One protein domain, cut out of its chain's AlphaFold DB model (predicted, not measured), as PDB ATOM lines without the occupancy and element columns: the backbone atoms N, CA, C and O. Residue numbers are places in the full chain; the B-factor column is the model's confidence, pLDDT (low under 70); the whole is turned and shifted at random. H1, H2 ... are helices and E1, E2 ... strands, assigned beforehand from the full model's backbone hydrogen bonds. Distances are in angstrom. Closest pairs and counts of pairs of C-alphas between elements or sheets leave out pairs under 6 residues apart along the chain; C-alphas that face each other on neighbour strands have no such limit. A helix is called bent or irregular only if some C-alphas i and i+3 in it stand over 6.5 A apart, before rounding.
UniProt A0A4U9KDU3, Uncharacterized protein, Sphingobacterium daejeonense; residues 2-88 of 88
ATOM      1  N   LYS A   2      79.668 -60.723 -17.360       67.75
ATOM      2  CA  LYS A   2      79.457 -60.034 -16.060       67.75
ATOM      3  C   LYS A   2      78.603 -58.757 -16.170       67.75
ATOM      4  O   LYS A   2      77.688 -58.572 -15.379       67.75
ATOM      5  N   TYR A   3      78.842 -57.935 -17.192       79.44
ATOM      6  CA  TYR A   3      78.133 -56.660 -17.379       79.44
ATOM      7  C   TYR A   3      76.688 -56.809 -17.864       79.44
ATOM      8  O   TYR A   3      75.867 -55.940 -17.606       79.44
ATOM      9  N   PHE A   4      76.349 -57.929 -18.507       81.62
ATOM     10  CA  PHE A   4      75.005 -58.157 -19.040       81.62
ATOM     11  C   PHE A   4      73.941 -58.183 -17.935       81.62
ATOM     12  O   PHE A   4      72.896 -57.556 -18.068       81.62
ATOM     13  N   LYS A   5      74.238 -58.837 -16.803       82.75
ATOM     14  CA  LYS A   5      73.339 -58.868 -15.639       82.75
ATOM     15  C   LYS A   5      73.146 -57.480 -15.022       82.75
ATOM     16  O   LYS A   5      72.042 -57.145 -14.626       82.75
ATOM     17  N   VAL A   6      74.206 -56.671 -14.982       85.00
ATOM     18  CA  VAL A   6      74.159 -55.304 -14.435       85.00
ATOM     19  C   VAL A   6      73.314 -54.391 -15.322       85.00
ATOM     20  O   VAL A   6      72.441 -53.692 -14.820       85.00
ATOM     21  N   ILE A   7      73.525 -54.446 -16.640       87.19
ATOM     22  CA  ILE A   7      72.742 -53.676 -17.615       87.19
ATOM     23  C   ILE A   7      71.262 -54.059 -17.526       87.19
ATOM     24  O   ILE A   7      70.410 -53.178 -17.450       87.19
ATOM     25  N   LEU A   8      70.956 -55.359 -17.457       86.75
ATOM     26  CA  LEU A   8      69.583 -55.846 -17.336       86.75
ATOM     27  C   LEU A   8      68.899 -55.325 -16.060       86.75
ATOM     28  O   LEU A   8      67.771 -54.843 -16.131       86.75
ATOM     29  N   SER A   9      69.587 -55.354 -14.914       85.25
ATOM     30  CA  SER A   9      69.049 -54.816 -13.659       85.25
ATOM     31  C   SER A   9      68.780 -53.311 -13.732       85.25
ATOM     32  O   SER A   9      67.735 -52.859 -13.271       85.25
ATOM     33  N   ILE A  10      69.679 -52.533 -14.346       90.06
ATOM     34  CA  ILE A  10      69.489 -51.084 -14.522       90.06
ATOM     35  C   ILE A  10      68.269 -50.806 -15.406       90.06
ATOM     36  O   ILE A  10      67.457 -49.949 -15.066       90.06
ATOM     37  N   VAL A  11      68.098 -51.555 -16.501       91.19
ATOM     38  CA  VAL A  11      66.943 -51.404 -17.403       91.19
ATOM     39  C   VAL A  11      65.625 -51.694 -16.680       91.19
ATOM     40  O   VAL A  11      64.670 -50.935 -16.835       91.19
ATOM     41  N   ILE A  12      65.567 -52.737 -15.844       91.25
ATOM     42  CA  ILE A  12      64.365 -53.076 -15.060       91.25
ATOM     43  C   ILE A  12      64.013 -51.959 -14.069       91.25
ATOM     44  O   ILE A  12      62.843 -51.586 -13.947       91.25
ATOM     45  N   ILE A  13      65.014 -51.389 -13.389       91.31
ATOM     46  CA  ILE A  13      64.812 -50.273 -12.454       91.31
ATOM     47  C   ILE A  13      64.286 -49.046 -13.205       91.31
ATOM     48  O   ILE A  13      63.304 -48.439 -12.779       91.31
ATOM     49  N   LEU A  14      64.885 -48.717 -14.353       91.88
ATOM     50  CA  LEU A  14      64.453 -47.586 -15.174       91.88
ATOM     51  C   LEU A  14      63.000 -47.742 -15.641       91.88
ATOM     52  O   LEU A  14      62.213 -46.804 -15.533       91.88
ATOM     53  N   LEU A  15      62.626 -48.939 -16.106       90.19
ATOM     54  CA  LEU A  15      61.254 -49.247 -16.518       90.19
ATOM     55  C   LEU A  15      60.264 -49.124 -15.354       90.19
ATOM     56  O   LEU A  15      59.183 -48.565 -15.535       90.19
ATOM     57  N   SER A  16      60.647 -49.575 -14.159       89.00
ATOM     58  CA  SER A  16      59.818 -49.474 -12.950       89.00
ATOM     59  C   SER A  16      59.575 -48.014 -12.550       89.00
ATOM     60  O   SER A  16      58.439 -47.626 -12.276       89.00
ATOM     61  N   CYS A  17      60.614 -47.175 -12.591       88.31
ATOM     62  CA  CYS A  17      60.499 -45.740 -12.326       88.31
ATOM     63  C   CYS A  17      59.611 -45.028 -13.359       88.31
ATOM     64  O   CYS A  17      58.738 -44.243 -12.985       88.31
ATOM     65  N   CYS A  18      59.784 -45.329 -14.651       87.50
ATOM     66  CA  CYS A  18      58.926 -44.793 -15.710       87.50
ATOM     67  C   CYS A  18      57.461 -45.204 -15.517       87.50
ATOM     68  O   CYS A  18      56.564 -44.375 -15.677       87.50
ATOM     69  N   PHE A  19      57.212 -46.459 -15.136       87.50
ATOM     70  CA  PHE A  19      55.861 -46.950 -14.884       87.50
ATOM     71  C   PHE A  19      55.199 -46.219 -13.712       87.50
ATOM     72  O   PHE A  19      54.070 -45.754 -13.850       87.50
ATOM     73  N   LEU A  20      55.912 -46.031 -12.595       82.50
ATOM     74  CA  LEU A  20      55.418 -45.266 -11.443       82.50
ATOM     75  C   LEU A  20      55.090 -43.811 -11.807       82.50
ATOM     76  O   LEU A  20      54.068 -43.280 -11.374       82.50
ATOM     77  N   PHE A  21      55.923 -43.173 -12.632       78.94
ATOM     78  CA  PHE A  21      55.678 -41.808 -13.096       78.94
ATOM     79  C   PHE A  21      54.409 -41.709 -13.955       78.94
ATOM     80  O   PHE A  21      53.563 -40.843 -13.720       78.94
ATOM     81  N   ILE A  22      54.244 -42.618 -14.923       79.25
ATOM     82  CA  ILE A  22      53.050 -42.672 -15.778       79.25
ATOM     83  C   ILE A  22      51.805 -42.983 -14.944       79.25
ATOM     84  O   ILE A  22      50.770 -42.350 -15.142       79.25
ATOM     85  N   PHE A  23      51.906 -43.914 -13.995       77.12
ATOM     86  CA  PHE A  23      50.805 -44.287 -13.115       77.12
ATOM     87  C   PHE A  23      50.335 -43.099 -12.268       77.12
ATOM     88  O   PHE A  23      49.156 -42.758 -12.310       77.12
ATOM     89  N   ASN A  24      51.251 -42.392 -11.600       72.62
ATOM     90  CA  ASN A  24      50.914 -41.180 -10.844       72.62
ATOM     91  C   ASN A  24      50.293 -40.094 -11.731       72.62
ATOM     92  O   ASN A  24      49.324 -39.445 -11.337       72.62
ATOM     93  N   LYS A  25      50.807 -39.910 -12.954       71.19
ATOM     94  CA  LYS A  25      50.230 -38.955 -13.907       71.19
ATOM     95  C   LYS A  25      48.807 -39.347 -14.315       71.19
ATOM     96  O   LYS A  25      47.951 -38.472 -14.392       71.19
ATOM     97  N   LYS A  26      48.544 -40.640 -14.537       69.62
ATOM     98  CA  LYS A  26      47.214 -41.156 -14.891       69.62
ATOM     99  C   LYS A  26      46.219 -41.008 -13.737       69.62
ATOM    100  O   LYS A  26      45.126 -40.507 -13.961       69.62
ATOM    101  N   VAL A  27      46.621 -41.338 -12.508       65.75
ATOM    102  CA  VAL A  27      45.789 -41.147 -11.303       65.75
ATOM    103  C   VAL A  27      45.423 -39.668 -11.115       65.75
ATOM    104  O   VAL A  27      44.268 -39.340 -10.858       65.75
ATOM    105  N   ASN A  28      46.371 -38.750 -11.334       61.06
ATOM    106  CA  ASN A  28      46.088 -37.312 -11.273       61.06
ATOM    107  C   ASN A  28      45.211 -36.809 -12.435       61.06
ATOM    108  O   ASN A  28      44.462 -35.850 -12.254       61.06
ATOM    109  N   GLN A  29      45.267 -37.442 -13.611       64.25
ATOM    110  CA  GLN A  29      44.354 -37.149 -14.723       64.25
ATOM    111  C   GLN A  29      42.928 -37.650 -14.459       64.25
ATOM    112  O   GLN A  29      41.979 -36.997 -14.877       64.25
ATOM    113  N   GLU A  30      42.756 -38.761 -13.740       68.31
ATOM    114  CA  GLU A  30      41.431 -39.251 -13.325       68.31
ATOM    115  C   GLU A  30      40.784 -38.355 -12.255       68.31
ATOM    116  O   GLU A  30      39.557 -38.294 -12.144       68.31
ATOM    117  N   ARG A  31      41.597 -37.613 -11.491       82.12
ATOM    118  CA  ARG A  31      41.095 -36.658 -10.501       82.12
ATOM    119  C   ARG A  31      40.406 -35.451 -11.143       82.12
ATOM    120  O   ARG A  31      39.349 -35.025 -10.690       82.12
ATOM    121  N   PHE A  32      41.016 -34.884 -12.176       85.25
ATOM    122  CA  PHE A  32      40.622 -33.597 -12.739       85.25
ATOM    123  C   PHE A  32      40.098 -33.766 -14.162       85.25
ATOM    124  O   PHE A  32      40.871 -33.861 -15.114       85.25
ATOM    125  N   ILE A  33      38.776 -33.773 -14.312       86.69
ATOM    126  CA  ILE A  33      38.112 -33.966 -15.601       86.69
ATOM    127  C   ILE A  33      37.795 -32.587 -16.206       86.69
ATOM    128  O   ILE A  33      36.967 -31.857 -15.650       86.69
ATOM    129  N   PRO A  34      38.430 -32.193 -17.325       85.75
ATOM    130  CA  PRO A  34      38.098 -30.947 -18.002       85.75
ATOM    131  C   PRO A  34      36.736 -31.062 -18.698       85.75
ATOM    132  O   PRO A  34      36.429 -32.066 -19.340       85.75
ATOM    133  N   HIS A  35      35.933 -30.008 -18.600       84.50
ATOM    134  CA  HIS A  35      34.657 -29.870 -19.288       84.50
ATOM    135  C   HIS A  35      34.619 -28.526 -20.016       84.50
ATOM    136  O   HIS A  35      34.943 -27.491 -19.432       84.50
ATOM    137  N   PHE A  36      34.255 -28.540 -21.293       81.44
ATOM    138  CA  PHE A  36      34.214 -27.347 -22.133       81.44
ATOM    139  C   PHE A  36      32.757 -27.009 -22.427       81.44
ATOM    140  O   PHE A  36      32.063 -27.811 -23.040       81.44
ATOM    141  N   ASP A  37      32.324 -25.828 -21.993       77.06
ATOM    142  CA  ASP A  37      31.002 -25.272 -22.297       77.06
ATOM    143  C   ASP A  37      31.146 -23.958 -23.079       77.06
ATOM    144  O   ASP A  37      32.245 -23.411 -23.196       77.06
ATOM    145  N   GLU A  38      30.025 -23.400 -23.547       74.94
ATOM    146  CA  GLU A  38      29.951 -22.059 -24.161       74.94
ATOM    147  C   GLU A  38      30.544 -20.959 -23.256       74.94
ATOM    148  O   GLU A  38      31.104 -19.972 -23.723       74.94
ATOM    149  N   ASP A  39      30.495 -21.179 -21.941       68.88
ATOM    150  CA  ASP A  39      31.067 -20.325 -20.899       68.88
ATOM    151  C   ASP A  39      32.600 -20.468 -20.729       68.88
ATOM    152  O   ASP A  39      33.209 -19.770 -19.909       68.88
ATOM    153  N   GLY A  40      33.251 -21.383 -21.446       77.00
ATOM    154  CA  GLY A  40      34.686 -21.658 -21.350       77.00
ATOM    155  C   GLY A  40      35.038 -22.912 -20.542       77.00
ATOM    156  O   GLY A  40      34.223 -23.816 -20.356       77.00
ATOM    157  N   ILE A  41      36.294 -22.983 -20.086       82.44
ATOM    158  CA  ILE A  41      36.878 -24.192 -19.484       82.44
ATOM    159  C   ILE A  41      36.458 -24.332 -18.016       82.44
ATOM    160  O   ILE A  41      36.752 -23.475 -17.173       82.44
ATOM    161  N   LYS A  42      35.808 -25.455 -17.710       88.31
ATOM    162  CA  LYS A  42      35.477 -25.927 -16.365       88.31
ATOM    163  C   LYS A  42      36.309 -27.169 -16.042       88.31
ATOM    164  O   LYS A  42      36.760 -27.893 -16.924       88.31
ATOM    165  N   LEU A  43      36.518 -27.409 -14.761       89.44
ATOM    166  CA  LEU A  43      37.345 -28.482 -14.232       89.44
ATOM    167  C   LEU A  43      36.576 -29.157 -13.106       89.44
ATOM    168  O   LEU A  43      36.296 -28.532 -12.086       89.44
ATOM    169  N   PHE A  44      36.186 -30.409 -13.308       89.50
ATOM    170  CA  PHE A  44      35.528 -31.209 -12.285       89.50
ATOM    171  C   PHE A  44      36.579 -31.986 -11.495       89.50
ATOM    172  O   PHE A  44      37.343 -32.756 -12.073       89.50
ATOM    173  N   ASP A  45      36.624 -31.771 -10.184       89.50
ATOM    174  CA  ASP A  45      37.469 -32.531  -9.266       89.50
ATOM    175  C   ASP A  45      36.665 -33.704  -8.696       89.50
ATOM    176  O   ASP A  45      35.785 -33.517  -7.853       89.50
ATOM    177  N   THR A  46      36.982 -34.920  -9.138       86.38
ATOM    178  CA  THR A  46      36.317 -36.156  -8.701       86.38
ATOM    179  C   THR A  46      36.600 -36.491  -7.236       86.38
ATOM    180  O   THR A  46      35.817 -37.211  -6.619       86.38
ATOM    181  N   LYS A  47      37.669 -35.943  -6.634       85.56
ATOM    182  CA  LYS A  47      37.983 -36.140  -5.207       85.56
ATOM    183  C   LYS A  47      37.028 -35.356  -4.312       85.56
ATOM    184  O   LYS A  47      36.571 -35.865  -3.292       85.56
ATOM    185  N   THR A  48      36.760 -34.102  -4.668       87.00
ATOM    186  CA  THR A  48      35.943 -33.186  -3.854       87.00
ATOM    187  C   THR A  48      34.504 -33.055  -4.354       87.00
ATOM    188  O   THR A  48      33.681 -32.457  -3.663       87.00
ATOM    189  N   ASN A  49      34.184 -33.621  -5.524       87.38
ATOM    190  CA  ASN A  49      32.924 -33.435  -6.253       87.38
ATOM    191  C   ASN A  49      32.592 -31.956  -6.515       87.38
ATOM    192  O   ASN A  49      31.425 -31.559  -6.551       87.38
ATOM    193  N   LYS A  50      33.624 -31.127  -6.701       90.38
ATOM    194  CA  LYS A  50      33.491 -29.692  -6.964       90.38
ATOM    195  C   LYS A  50      33.818 -29.367  -8.410       90.38
ATOM    196  O   LYS A  50      34.651 -30.009  -9.042       90.38
ATOM    197  N   ILE A  51      33.162 -28.329  -8.921       90.56
ATOM    198  CA  ILE A  51      33.417 -27.793 -10.257       90.56
ATOM    199  C   ILE A  51      34.133 -26.463 -10.100       90.56
ATOM    200  O   ILE A  51      33.641 -25.564  -9.417       90.56
ATOM    201  N   PHE A  52      35.258 -26.325 -10.778       91.25
ATOM    202  CA  PHE A  52      36.067 -25.123 -10.827       91.25
ATOM    203  C   PHE A  52      36.000 -24.505 -12.221       91.25
ATOM    204  O   PHE A  52      35.924 -25.214 -13.219       91.25
ATOM    205  N   ARG A  53      36.025 -23.177 -12.316       89.31
ATOM    206  CA  ARG A  53      36.127 -22.444 -13.587       89.31
ATOM    207  C   ARG A  53      37.445 -21.691 -13.617       89.31
ATOM    208  O   ARG A  53      37.794 -21.055 -12.623       89.31
ATOM    209  N   LEU A  54      38.144 -21.743 -14.748       88.56
ATOM    210  CA  LEU A  54      39.336 -20.926 -14.955       88.56
ATOM    211  C   LEU A  54      38.918 -19.481 -15.257       88.56
ATOM    212  O   LEU A  54      38.117 -19.229 -16.159       88.56
ATOM    213  N   LYS A  55      39.456 -18.534 -14.495       86.38
ATOM    214  CA  LYS A  55      39.243 -17.092 -14.641       86.38
ATOM    215  C   LYS A  55      40.597 -16.396 -14.735       86.38
ATOM    216  O   LYS A  55      41.564 -16.804 -14.099       86.38
ATOM    217  N   GLY A  56      40.650 -15.350 -15.552       82.44
ATOM    218  CA  GLY A  56      41.807 -14.470 -15.669       82.44
ATOM    219  C   GLY A  56      41.527 -13.107 -15.053       82.44
ATOM    220  O   GLY A  56      40.413 -12.591 -15.161       82.44
ATOM    221  N   GLU A  57      42.545 -12.532 -14.426       80.81
ATOM    222  CA  GLU A  57      42.574 -11.138 -13.996       80.81
ATOM    223  C   GLU A  57      43.338 -10.249 -14.977       80.81
ATOM    224  O   GLU A  57      44.198 -10.704 -15.739       80.81
ATOM    225  N   PHE A  58      43.027  -8.952 -14.939       64.75
ATOM    226  CA  PHE A  58      43.758  -7.939 -15.690       64.75
ATOM    227  C   PHE A  58      45.229  -7.955 -15.236       64.75
ATOM    228  O   PHE A  58      45.508  -7.758 -14.056       64.75
ATOM    229  N   GLY A  59      46.160  -8.253 -16.150       74.25
ATOM    230  CA  GLY A  59      47.579  -8.486 -15.829       74.25
ATOM    231  C   GLY A  59      48.073  -9.923 -16.041       74.25
ATOM    232  O   GLY A  59      49.255 -10.184 -15.848       74.25
ATOM    233  N   GLY A  60      47.207 -10.846 -16.480       76.31
ATOM    234  CA  GLY A  60      47.616 -12.185 -16.933       76.31
ATOM    235  C   GLY A  60      47.629 -13.268 -15.852       76.31
ATOM    236  O   GLY A  60      47.992 -14.406 -16.142       76.31
ATOM    237  N   ASN A  61      47.193 -12.956 -14.630       81.62
ATOM    238  CA  ASN A  61      47.071 -13.954 -13.570       81.62
ATOM    239  C   ASN A  61      45.839 -14.835 -13.804       81.62
ATOM    240  O   ASN A  61      44.708 -14.346 -13.829       81.62
ATOM    241  N   LEU A  62      46.072 -16.138 -13.964       85.06
ATOM    242  CA  LEU A  62      45.035 -17.159 -14.097       85.06
ATOM    243  C   LEU A  62      44.814 -17.851 -12.753       85.06
ATOM    244  O   LEU A  62      45.767 -18.227 -12.074       85.06
ATOM    245  N   TYR A  63      43.553 -18.051 -12.389       89.38
ATOM    246  CA  TYR A  63      43.166 -18.757 -11.174       89.38
ATOM    247  C   TYR A  63      41.864 -19.526 -11.378       89.38
ATOM    248  O   TYR A  63      41.082 -19.264 -12.293       89.38
ATOM    249  N   TYR A  64      41.620 -20.476 -10.489       90.56
ATOM    250  CA  TYR A  64      40.395 -21.252 -10.449       90.56
ATOM    251  C   TYR A  64      39.452 -20.718  -9.376       90.56
ATOM    252  O   TYR A  64      39.880 -20.331  -8.290       90.56
ATOM    253  N   VAL A  65      38.156 -20.722  -9.664       91.81
ATOM    254  CA  VAL A  65      37.100 -20.427  -8.684       91.81
ATOM    255  C   VAL A  65      36.104 -21.569  -8.642       91.81
ATOM    256  O   VAL A  65      35.744 -22.113  -9.687       91.81
ATOM    257  N   GLU A  66      35.644 -21.937  -7.449       92.00
ATOM    258  CA  GLU A  66      34.568 -22.921  -7.303       92.00
ATOM    259  C   GLU A  66      33.261 -22.336  -7.859       92.00
ATOM    260  O   GLU A  66      32.850 -21.238  -7.488       92.00
ATOM    261  N   LEU A  67      32.585 -23.062  -8.751       88.44
ATOM    262  CA  LEU A  67      31.430 -22.561  -9.497       88.44
ATOM    263  C   LEU A  67      30.252 -22.200  -8.583       88.44
ATOM    264  O   LEU A  67      29.567 -21.207  -8.826       88.44
ATOM    265  N   PHE A  68      30.006 -22.997  -7.539       88.50
ATOM    266  CA  PHE A  68      28.916 -22.741  -6.596       88.50
ATOM    267  C   PHE A  68      29.199 -21.508  -5.729       88.50
ATOM    268  O   PHE A  68      28.331 -20.647  -5.576       88.50
ATOM    269  N   ASP A  69      30.434 -21.383  -5.233       87.88
ATOM    270  CA  ASP A  69      30.885 -20.210  -4.483       87.88
ATOM    271  C   ASP A  69      30.840 -18.945  -5.353       87.88
ATOM    272  O   ASP A  69      30.314 -17.915  -4.943       87.88
ATOM    273  N   PHE A  70      31.267 -19.053  -6.613       88.25
ATOM    274  CA  PHE A  70      31.182 -17.978  -7.597       88.25
ATOM    275  C   PHE A  70      29.745 -17.532  -7.871       88.25
ATOM    276  O   PHE A  70      29.481 -16.337  -7.913       88.25
ATOM    277  N   ARG A  71      28.782 -18.454  -7.988       86.81
ATOM    278  CA  ARG A  71      27.364 -18.082  -8.161       86.81
ATOM    279  C   ARG A  71      26.791 -17.347  -6.948       86.81
ATOM    280  O   ARG A  71      25.919 -16.501  -7.114       86.81
ATOM    281  N   LYS A  72      27.259 -17.673  -5.742       90.81
ATOM    282  CA  LYS A  72      26.776 -17.072  -4.493       90.81
ATOM    283  C   LYS A  72      27.442 -15.727  -4.191       90.81
ATOM    284  O   LYS A  72      26.778 -14.810  -3.720       90.81
ATOM    285  N   ASN A  73      28.744 -15.627  -4.452       88.69
ATOM    286  CA  ASN A  73      29.603 -14.540  -3.978       88.69
ATOM    287  C   ASN A  73      30.252 -13.714  -5.112       88.69
ATOM    288  O   ASN A  73      30.942 -12.732  -4.829       88.69
ATOM    289  N   ASN A  74      30.019 -14.063  -6.383       84.31
ATOM    290  CA  ASN A  74      30.578 -13.416  -7.577       84.31
ATOM    291  C   ASN A  74      32.100 -13.203  -7.466       84.31
ATOM    292  O   ASN A  74      32.847 -14.137  -7.182       84.31
ATOM    293  N   GLU A  75      32.579 -11.974  -7.672       78.50
ATOM    294  CA  GLU A  75      34.004 -11.617  -7.673       78.50
ATOM    295  C   GLU A  75      34.697 -11.789  -6.312       78.50
ATOM    296  O   GLU A  75      35.923 -11.734  -6.236       78.50
ATOM    297  N   LYS A  76      33.929 -12.029  -5.239       83.50
ATOM    298  CA  LYS A  76      34.457 -12.313  -3.897       83.50
ATOM    299  C   LYS A  76      34.666 -13.805  -3.629       83.50
ATOM    300  O   LYS A  76      35.084 -14.154  -2.528       83.50
ATOM    301  N   ALA A  77      34.351 -14.676  -4.589       86.75
ATOM    302  CA  ALA A  77      34.569 -16.109  -4.444       86.75
ATOM    303  C   ALA A  77      36.048 -16.435  -4.221       86.75
ATOM    304  O   ALA A  77      36.946 -15.733  -4.704       86.75
ATOM    305  N   ARG A  78      36.302 -17.520  -3.486       88.75
ATOM    306  CA  ARG A  78      37.667 -17.932  -3.171       88.75
ATOM    307  C   ARG A  78      38.408 -18.316  -4.449       88.75
ATOM    308  O   ARG A  78      37.938 -19.127  -5.246       88.75
ATOM    309  N   LYS A  79      39.593 -17.732  -4.607       90.88
ATOM    310  CA  LYS A  79      40.513 -17.996  -5.714       90.88
ATOM    311  C   LYS A  79      41.480 -19.096  -5.294       90.88
ATOM    312  O   LYS A  79      42.007 -19.061  -4.184       90.88
ATOM    313  N   TYR A  80      41.688 -20.051  -6.184       90.06
ATOM    314  CA  TYR A  80      42.585 -21.182  -6.007       90.06
ATOM    315  C   TYR A  80      43.645 -21.149  -7.102       90.06
ATOM    316  O   TYR A  80      43.321 -20.990  -8.282       90.06
ATOM    317  N   SER A  81      44.908 -21.317  -6.724       87.19
ATOM    318  CA  SER A  81      45.957 -21.638  -7.689       87.19
ATOM    319  C   SER A  81      45.833 -23.099  -8.147       87.19
ATOM    320  O   SER A  81      45.138 -23.910  -7.528       87.19
ATOM    321  N   SER A  82      46.524 -23.464  -9.229       83.19
ATOM    322  CA  SER A  82      46.634 -24.870  -9.647       83.19
ATOM    323  C   SER A  82      47.224 -25.746  -8.535       83.19
ATOM    324  O   SER A  82      46.779 -26.872  -8.330       83.19
ATOM    325  N   GLU A  83      48.205 -25.222  -7.799       84.44
ATOM    326  CA  GLU A  83      48.880 -25.921  -6.701       84.44
ATOM    327  C   GLU A  83      47.938 -26.148  -5.516       84.44
ATOM    328  O   GLU A  83      47.916 -27.243  -4.954       84.44
ATOM    329  N   ASP A  84      47.098 -25.161  -5.188       84.50
ATOM    330  CA  ASP A  84      46.082 -25.304  -4.143       84.50
ATOM    331  C   ASP A  84      45.091 -26.421  -4.470       84.50
ATOM    332  O   ASP A  84      44.717 -27.185  -3.586       84.50
ATOM    333  N   LEU A  85      44.669 -26.539  -5.733       84.31
ATOM    334  CA  LEU A  85      43.730 -27.586  -6.142       84.31
ATOM    335  C   LEU A  85      44.347 -28.982  -6.052       84.31
ATOM    336  O   LEU A  85      43.672 -29.924  -5.643       84.31
ATOM    337  N   ILE A  86      45.620 -29.126  -6.421       81.88
ATOM    338  CA  ILE A  86      46.313 -30.419  -6.402       81.88
ATOM    339  C   ILE A  86      46.559 -30.887  -4.963       81.88
ATOM    340  O   ILE A  86      46.389 -32.074  -4.673       81.88
ATOM    341  N   ASN A  87      46.935 -29.968  -4.068       79.44
ATOM    342  CA  ASN A  87      47.328 -30.292  -2.695       79.44
ATOM    343  C   ASN A  87      46.146 -30.495  -1.734       79.44
ATOM    344  O   ASN A  87      46.296 -31.196  -0.733       79.44
ATOM    345  N   ASN A  88      44.985 -29.894  -2.016       68.81
ATOM    346  CA  ASN A  88      43.755 -30.070  -1.227       68.81
ATOM    347  C   ASN A  88      43.026 -31.360  -1.625       68.81
ATOM    348  O   ASN A  88      42.368 -32.014  -0.790       68.81
TER     349      ASN A  88
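What this domain is: This is residues 2 to 88 of the 88 residues of an uncharacterized protein of Sphingobacterium daejeonense (UniProt A0A4U9KDU3). Picture a small compact head with one long helix sticking out of it as an arm: H1 makes the length of the model, and its residues 2 to 27 stand free. The head is a strongly twisted sheet of four antiparallel strands in the order E1, E2, E3, E4, with two short helices, H2 and H3, at separate places on it. The printed part has 87 residues, with three named helices and four named strands in the order H1, E1, E2, E3, E4, H2, H3, a mixed class of helices and strands. The whole is extended, with a radius of gyration of the C-alphas of 19.8 A and spans of 68 by 29 by 25 A.

How they stand to each other: Begin at the sheet, a meander, each strand the antiparallel neighbour of the one before: E1, residues 32 to 37, E2, residues 40 to 45, E3, residues 50 to 56, and E4, residues 62 to 66. In the hairpin E1 and E2, at 152 degrees, look for N 35 and O 42, 2.8 A apart. In the hairpin E2 and E3, at 143 degrees, N 43 and O 52 are 2.7 A apart. In the hairpin E3 and E4, at 149 degrees, N 55 and O 63 are 2.8 A apart. Residues 64 to 65 of E4 also pair antiparallel with residues 79 to 80. H2, residues 67 to 76, is on the sheet at a height over the sheet of 5.9 A; its closest C-alphas to E3 are those of Leu 67 and Phe 52, 5.5 A. H2 is irregular, with C-alphas 72 and 75 9.6 A apart. H3, residues 82 to 87, is on the sheet at a height of 7.9 A, over none of the strands, and apart from H2; its closest C-alphas to E4 are those of Ser 82 and Tyr 63, 7.2 A. H1, residues 2 to 31, only grazes the sheet with residues 29 to 31. Every O i to N i+4 pair is within hydrogen-bond range in H3, against 25 of 26 in H1 and 4 of 6 in H2.

Where its parts are: Find C-alpha 2 at (79.457, -60.034, -16.060); from there H1 runs 45.3 A to C-alpha 31 at (41.095, -36.658, -10.501). E1 follows directly and is 15.9 A long, E2 16.5 A and E3 19.4 A, while E4 and H2 are shorter. H3 ends at C-alpha 87, at (47.328, -30.292, -2.695).

The domain as a whole: The C-alphas farthest apart are those of Lys 2 and Lys 72, 69.0 A. The printed part has no cut, and its links are tight. Mean pLDDT of the printed part is 83.4; look for values under 70 at residues 2, 26 to 30, 39, 58 and 88.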